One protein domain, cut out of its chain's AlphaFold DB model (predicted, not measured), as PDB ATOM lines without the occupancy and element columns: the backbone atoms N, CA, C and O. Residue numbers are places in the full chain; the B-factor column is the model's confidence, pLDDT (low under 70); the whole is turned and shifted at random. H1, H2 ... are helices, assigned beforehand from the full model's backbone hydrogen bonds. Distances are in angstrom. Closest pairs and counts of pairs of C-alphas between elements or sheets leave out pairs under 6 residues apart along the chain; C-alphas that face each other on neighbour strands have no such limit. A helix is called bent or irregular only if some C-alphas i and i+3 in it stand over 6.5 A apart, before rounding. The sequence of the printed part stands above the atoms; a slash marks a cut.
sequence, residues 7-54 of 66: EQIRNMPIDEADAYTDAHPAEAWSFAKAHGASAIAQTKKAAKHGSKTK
ATOM      1  N   GLU A   7      23.772 -29.583   6.487       82.75
ATOM      2  CA  GLU A   7      24.183 -30.482   7.573       82.75
ATOM      3  C   GLU A   7      22.992 -30.956   8.401       82.75
ATOM      4  O   GLU A   7      22.908 -32.142   8.711       82.75
ATOM      5  N   GLN A   8      22.042 -30.064   8.696       86.81
ATOM      6  CA  GLN A   8      20.805 -30.437   9.383       86.81
ATOM      7  C   GLN A   8      20.008 -31.444   8.555       86.81
ATOM      8  O   GLN A   8      19.610 -32.472   9.081       86.81
ATOM      9  N   ILE A   9      19.876 -31.202   7.248       85.19
ATOM     10  CA  ILE A   9      19.215 -32.117   6.307       85.19
ATOM     11  C   ILE A   9      19.891 -33.500   6.306       85.19
ATOM     12  O   ILE A   9      19.217 -34.517   6.331       85.19
ATOM     13  N   ARG A  10      21.230 -33.564   6.306       80.94
ATOM     14  CA  ARG A  10      21.971 -34.843   6.299       80.94
ATOM     15  C   ARG A  10      21.820 -35.653   7.582       80.94
ATOM     16  O   ARG A  10      21.894 -36.877   7.517       80.94
ATOM     17  N   ASN A  11      21.686 -34.972   8.715       84.75
ATOM     18  CA  ASN A  11      21.538 -35.602  10.023       84.75
ATOM     19  C   ASN A  11      20.067 -35.856  10.385       84.75
ATOM     20  O   ASN A  11      19.806 -36.515  11.388       84.75
ATOM     21  N   MET A  12      19.124 -35.340   9.591       84.94
ATOM     22  CA  MET A  12      17.696 -35.527   9.807       84.94
ATOM     23  C   MET A  12      17.303 -36.985   9.511       84.94
ATOM     24  O   MET A  12      17.684 -37.519   8.462       84.94
ATOM     25  N   PRO A  13      16.553 -37.644  10.412       84.50
ATOM     26  CA  PRO A  13      15.939 -38.937  10.133       84.50
ATOM     27  C   PRO A  13      15.039 -38.871   8.894       84.50
ATOM     28  O   PRO A  13      14.424 -37.842   8.629       84.50
ATOM     29  N   ILE A  14      14.930 -39.973   8.147       81.88
ATOM     30  CA  ILE A  14      14.127 -40.009   6.912       81.88
ATOM     31  C   ILE A  14      12.646 -39.712   7.198       81.88
ATOM     32  O   ILE A  14      12.036 -38.974   6.436       81.88
ATOM     33  N   ASP A  15      12.101 -40.198   8.315       85.06
ATOM     34  CA  ASP A  15      10.696 -39.963   8.686       85.06
ATOM     35  C   ASP A  15      10.420 -38.481   9.003       85.06
ATOM     36  O   ASP A  15       9.386 -37.928   8.633       85.06
ATOM     37  N   GLU A  16      11.371 -37.805   9.655       85.25
ATOM     38  CA  GLU A  16      11.283 -36.363   9.923       85.25
ATOM     39  C   GLU A  16      11.482 -35.540   8.646       85.25
ATOM     40  O   GLU A  16      10.820 -34.518   8.454       85.25
ATOM     41  N   ALA A  17      12.373 -35.994   7.761       83.75
ATOM     42  CA  ALA A  17      12.596 -35.383   6.460       83.75
ATOM     43  C   ALA A  17      11.335 -35.438   5.592       83.75
ATOM     44  O   ALA A  17      10.982 -34.425   4.992       83.75
ATOM     45  N   ASP A  18      10.643 -36.579   5.569       82.69
ATOM     46  CA  ASP A  18       9.400 -36.781   4.818       82.69
ATOM     47  C   ASP A  18       8.328 -35.773   5.262       82.69
ATOM     48  O   ASP A  18       7.908 -34.915   4.477       82.69
ATOM     49  N   ALA A  19       8.032 -35.744   6.567       87.31
ATOM     50  CA  ALA A  19       7.078 -34.805   7.159       87.31
ATOM     51  C   ALA A  19       7.469 -33.328   6.946       87.31
ATOM     52  O   ALA A  19       6.610 -32.467   6.723       87.31
ATOM     53  N   TYR A  20       8.767 -33.004   6.995       84.94
ATOM     54  CA  TYR A  20       9.244 -31.650   6.720       84.94
ATOM     55  C   TYR A  20       9.030 -31.258   5.253       84.94
ATOM     56  O   TYR A  20       8.639 -30.118   4.977       84.94
ATOM     57  N   THR A  21       9.269 -32.178   4.315       84.81
ATOM     58  CA  THR A  21       9.099 -31.926   2.879       84.81
ATOM     59  C   THR A  21       7.640 -31.865   2.440       84.81
ATOM     60  O   THR A  21       7.343 -31.090   1.529       84.81
ATOM     61  N   ASP A  22       6.727 -32.548   3.134       86.38
ATOM     62  CA  ASP A  22       5.279 -32.372   2.955       86.38
ATOM     63  C   ASP A  22       4.839 -30.938   3.280       86.38
ATOM     64  O   ASP A  22       4.068 -30.319   2.542       86.38
ATOM     65  N   ALA A  23       5.378 -30.370   4.363       87.06
ATOM     66  CA  ALA A  23       5.119 -28.984   4.750       87.06
ATOM     67  C   ALA A  23       5.894 -27.960   3.893       87.06
ATOM     68  O   ALA A  23       5.466 -26.809   3.770       87.06
ATOM     69  N   HIS A  24       7.021 -28.360   3.288       85.12
ATOM     70  CA  HIS A  24       7.911 -27.489   2.510       85.12
ATOM     71  C   HIS A  24       8.357 -28.138   1.183       85.12
ATOM     72  O   HIS A  24       9.544 -28.443   1.007       85.12
ATOM     73  N   PRO A  25       7.463 -28.275   0.181       82.94
ATOM     74  CA  PRO A  25       7.767 -28.997  -1.061       82.94
ATOM     75  C   PRO A  25       8.955 -28.421  -1.846       82.94
ATOM     76  O   PRO A  25       9.683 -29.143  -2.525       82.94
ATOM     77  N   ALA A  26       9.203 -27.112  -1.726       83.94
ATOM     78  CA  ALA A  26      10.339 -26.442  -2.361       83.94
ATOM     79  C   ALA A  26      11.706 -26.899  -1.808       83.94
ATOM     80  O   ALA A  26      12.730 -26.749  -2.480       83.94
ATOM     81  N   GLU A  27      11.743 -27.461  -0.596       82.12
ATOM     82  CA  GLU A  27      12.969 -27.953   0.037       82.12
ATOM     83  C   GLU A  27      13.244 -29.429  -0.274       82.12
ATOM     84  O   GLU A  27      14.391 -29.862  -0.131       82.12
ATOM     85  N   ALA A  28      12.268 -30.165  -0.822       82.50
ATOM     86  CA  ALA A  28      12.387 -31.586  -1.168       82.50
ATOM     87  C   ALA A  28      13.604 -31.894  -2.056       82.50
ATOM     88  O   ALA A  28      14.287 -32.897  -1.861       82.50
ATOM     89  N   TRP A  29      13.966 -30.994  -2.977       79.44
ATOM     90  CA  TRP A  29      15.163 -31.163  -3.811       79.44
ATOM     91  C   TRP A  29      16.477 -31.122  -3.010       79.44
ATOM     92  O   TRP A  29      17.443 -31.813  -3.344       79.44
ATOM     93  N   SER A  30      16.528 -30.331  -1.932       80.38
ATOM     94  CA  SER A  30      17.704 -30.257  -1.051       80.38
ATOM     95  C   SER A  30      17.869 -31.559  -0.259       80.38
ATOM     96  O   SER A  30      18.986 -32.072  -0.158       80.38
ATOM     97  N   PHE A  31      16.756 -32.139   0.202       79.56
ATOM     98  CA  PHE A  31      16.711 -33.452   0.853       79.56
ATOM     99  C   PHE A  31      17.072 -34.586  -0.108       79.56
ATOM    100  O   PHE A  31      17.965 -35.377   0.191       79.56
ATOM    101  N   ALA A  32      16.487 -34.613  -1.308       80.62
ATOM    102  CA  ALA A  32      16.815 -35.602  -2.335       80.62
ATOM    103  C   ALA A  32      18.312 -35.588  -2.689       80.62
ATOM    104  O   ALA A  32      18.939 -36.640  -2.818       80.62
ATOM    105  N   LYS A  33      18.929 -34.404  -2.778       81.25
ATOM    106  CA  LYS A  33      20.373 -34.276  -3.019       81.25
ATOM    107  C   LYS A  33      21.215 -34.776  -1.839       81.25
ATOM    108  O   LYS A  33      22.262 -35.388  -2.055       81.25
ATOM    109  N   ALA A  34      20.788 -34.504  -0.608       81.31
ATOM    110  CA  ALA A  34      21.499 -34.912   0.600       81.31
ATOM    111  C   ALA A  34      21.404 -36.427   0.847       81.31
ATOM    112  O   ALA A  34      22.437 -37.083   0.993       81.31
ATOM    113  N   HIS A  35      20.194 -36.988   0.828       77.38
ATOM    114  CA  HIS A  35      19.958 -38.414   1.053       77.38
ATOM    115  C   HIS A  35      20.318 -39.265  -0.167       77.38
ATOM    116  O   HIS A  35      20.852 -40.359  -0.003       77.38
ATOM    117  N   GLY A  36      20.131 -38.758  -1.390       75.94
ATOM    118  CA  GLY A  36      20.496 -39.468  -2.617       75.94
ATOM    119  C   GLY A  36      21.992 -39.787  -2.697       75.94
ATOM    120  O   GLY A  36      22.368 -40.888  -3.087       75.94
ATOM    121  N   ALA A  37      22.863 -38.877  -2.246       74.44
ATOM    122  CA  ALA A  37      24.301 -39.146  -2.161       74.44
ATOM    123  C   ALA A  37      24.622 -40.279  -1.167       74.44
ATOM    124  O   ALA A  37      25.443 -41.151  -1.464       74.44
ATOM    125  N   SER A  38      23.947 -40.296  -0.015       72.06
ATOM    126  CA  SER A  38      24.071 -41.366   0.981       72.06
ATOM    127  C   SER A  38      23.547 -42.701   0.446       72.06
ATOM    128  O   SER A  38      24.233 -43.714   0.584       72.06
ATOM    129  N   ALA A  39      22.405 -42.702  -0.247       73.19
ATOM    130  CA  ALA A  39      21.832 -43.883  -0.889       73.19
ATOM    131  C   ALA A  39      22.755 -44.442  -1.987       73.19
ATOM    132  O   ALA A  39      23.005 -45.646  -2.044       73.19
ATOM    133  N   ILE A  40      23.362 -43.584  -2.817       75.12
ATOM    134  CA  ILE A  40      24.364 -44.000  -3.814       75.12
ATOM    135  C   ILE A  40      25.607 -44.589  -3.129       75.12
ATOM    136  O   ILE A  40      26.159 -45.597  -3.571       75.12
ATOM    137  N   ALA A  41      26.067 -43.993  -2.028       76.31
ATOM    138  CA  ALA A  41      27.210 -44.517  -1.285       76.31
ATOM    139  C   ALA A  41      26.904 -45.884  -0.646       76.31
ATOM    140  O   ALA A  41      27.753 -46.780  -0.680       76.31
ATOM    141  N   GLN A  42      25.703 -46.060  -0.094       73.50
ATOM    142  CA  GLN A  42      25.241 -47.326   0.476       73.50
ATOM    143  C   GLN A  42      25.061 -48.397  -0.599       73.50
ATOM    144  O   GLN A  42      25.593 -49.491  -0.439       73.50
ATOM    145  N   THR A  43      24.429 -48.079  -1.729       69.94
ATOM    146  CA  THR A  43      24.290 -49.015  -2.858       69.94
ATOM    147  C   THR A  43      25.645 -49.385  -3.456       69.94
ATOM    148  O   THR A  43      25.881 -50.554  -3.745       69.94
ATOM    149  N   LYS A  44      26.603 -48.452  -3.549       76.56
ATOM    150  CA  LYS A  44      27.983 -48.762  -3.962       76.56
ATOM    151  C   LYS A  44      28.683 -49.708  -2.985       76.56
ATOM    152  O   LYS A  44      29.411 -50.603  -3.419       76.56
ATOM    153  N   LYS A  45      28.486 -49.527  -1.674       76.31
ATOM    154  CA  LYS A  45      28.994 -50.461  -0.657       76.31
ATOM    155  C   LYS A  45      28.323 -51.824  -0.808       76.31
ATOM    156  O   LYS A  45      29.036 -52.814  -0.932       76.31
ATOM    157  N   ALA A  46      26.995 -51.868  -0.882       70.94
ATOM    158  CA  ALA A  46      26.231 -53.092  -1.087       70.94
ATOM    159  C   ALA A  46      26.690 -53.827  -2.353       70.94
ATOM    160  O   ALA A  46      27.021 -54.998  -2.270       70.94
ATOM    161  N   ALA A  47      26.869 -53.141  -3.483       71.31
ATOM    162  CA  ALA A  47      27.398 -53.731  -4.713       71.31
ATOM    163  C   ALA A  47      28.837 -54.249  -4.549       71.31
ATOM    164  O   ALA A  47      29.164 -55.341  -5.010       71.31
ATOM    165  N   LYS A  48      29.719 -53.512  -3.860       71.31
ATOM    166  CA  LYS A  48      31.090 -53.968  -3.563       71.31
ATOM    167  C   LYS A  48      31.116 -55.207  -2.660       71.31
ATOM    168  O   LYS A  48      32.008 -56.038  -2.809       71.31
ATOM    169  N   HIS A  49      30.185 -55.322  -1.719       67.62
ATOM    170  CA  HIS A  49      30.089 -56.475  -0.826       67.62
ATOM    171  C   HIS A  49      29.362 -57.655  -1.500       67.62
ATOM    172  O   HIS A  49      29.904 -58.753  -1.512       67.62
ATOM    173  N   GLY A  50      28.231 -57.415  -2.165       56.25
ATOM    174  CA  GLY A  50      27.435 -58.397  -2.915       56.25
ATOM    175  C   GLY A  50      28.149 -58.978  -4.142       56.25
ATOM    176  O   GLY A  50      28.022 -60.164  -4.442       56.25
ATOM    177  N   SER A  51      28.989 -58.188  -4.824       50.47
ATOM    178  CA  SER A  51      29.849 -58.694  -5.911       50.47
ATOM    179  C   SER A  51      30.906 -59.684  -5.423       50.47
ATOM    180  O   SER A  51      31.258 -60.600  -6.165       50.47
ATOM    181  N   LYS A  52      31.379 -59.562  -4.174       51.53
ATOM    182  CA  LYS A  52      32.286 -60.555  -3.577       51.53
ATOM    183  C   LYS A  52      31.570 -61.861  -3.236       51.53
ATOM    184  O   LYS A  52      32.210 -62.907  -3.245       51.53
ATOM    185  N   THR A  53      30.267 -61.810  -2.970       52.31
ATOM    186  CA  THR A  53      29.441 -62.967  -2.597       52.31
ATOM    187  C   THR A  53      28.606 -63.539  -3.750       52.31
ATOM    188  O   THR A  53      27.876 -64.496  -3.526       52.31
ATOM    189  N   LYS A  54      28.734 -63.033  -4.993       52.03
ATOM    190  CA  LYS A  54      27.940 -63.436  -6.185       52.03
ATOM    191  C   LYS A  54      26.416 -63.298  -6.028       52.03
ATOM    192  O   LYS A  54      25.672 -63.825  -6.851       52.03
TER     193      LYS A  54
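This is residues 7 to 54 of the 66 residues of an uncharacterized protein of Flavonifractor plautii (UniProt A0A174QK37). One long helix, H3, makes the length of the domain, with a small head at one end where the short H1 packs on H3 and H2 folds back beside its first residues. The far part of H3 sticks out as an arm, residues 39 to 54, of which 39 to 53 belong to H3. The printed part has 48 residues, with three named helices in the order H1, H2, H3 and no named strand; the class is all helix. The whole is loose, with a radius of gyration of the C-alphas of 13.7 A and spans of 43 by 17 by 16 A.

H3, residues 25 to 53, measures 40.3 A from C-alpha 25 at (7.767, -28.997, -1.061) to C-alpha 53 at (29.441, -62.967, -2.597). It has a kink of 31 degrees near residue 32 and is irregular, but only just: C-alphas 26 and 29 are 6.9 A apart. H2, residues 14 to 23, measures 14.4 A. H1, residues 7 to 11, begins with C-alpha 7 at (24.183, -30.482, 7.573) and measures 6.3 A.

H3 touches H1 with residues 30 to 35 alone; the closest C-alphas, of Arg 10 and Ala 34, are 5.7 A apart. H3 and H2 only just touch, with 3 pairs of C-alphas within 8 A, through residues 27 to 31 of H3 alone; the closest C-alphas, of Thr 21 and Ala 28, are 5.2 A apart. H2 and H3 form a helical hairpin, at a shallow tilt of 25 degrees, opposite ways. H1 and H2 are close but not clearly touching, with the C-alphas of Ile 9 and Ala 17 the closest at 7.4 A. In H1 and H2 every O i to N i+4 pair is within hydrogen-bond range; in H3, 20 of 25 are.

The two C-alphas farthest apart, of Ala 23 and Lys 54, are 42.7 A apart. Without residues 39 to 54, which stand free, the body of 32 residues spans 22 by 16 by 13 A. The printed part has no cut, and both links are tight. The mean pLDDT of the printed part is 77.1; residue 43 and residues 49 to 54 are under 70.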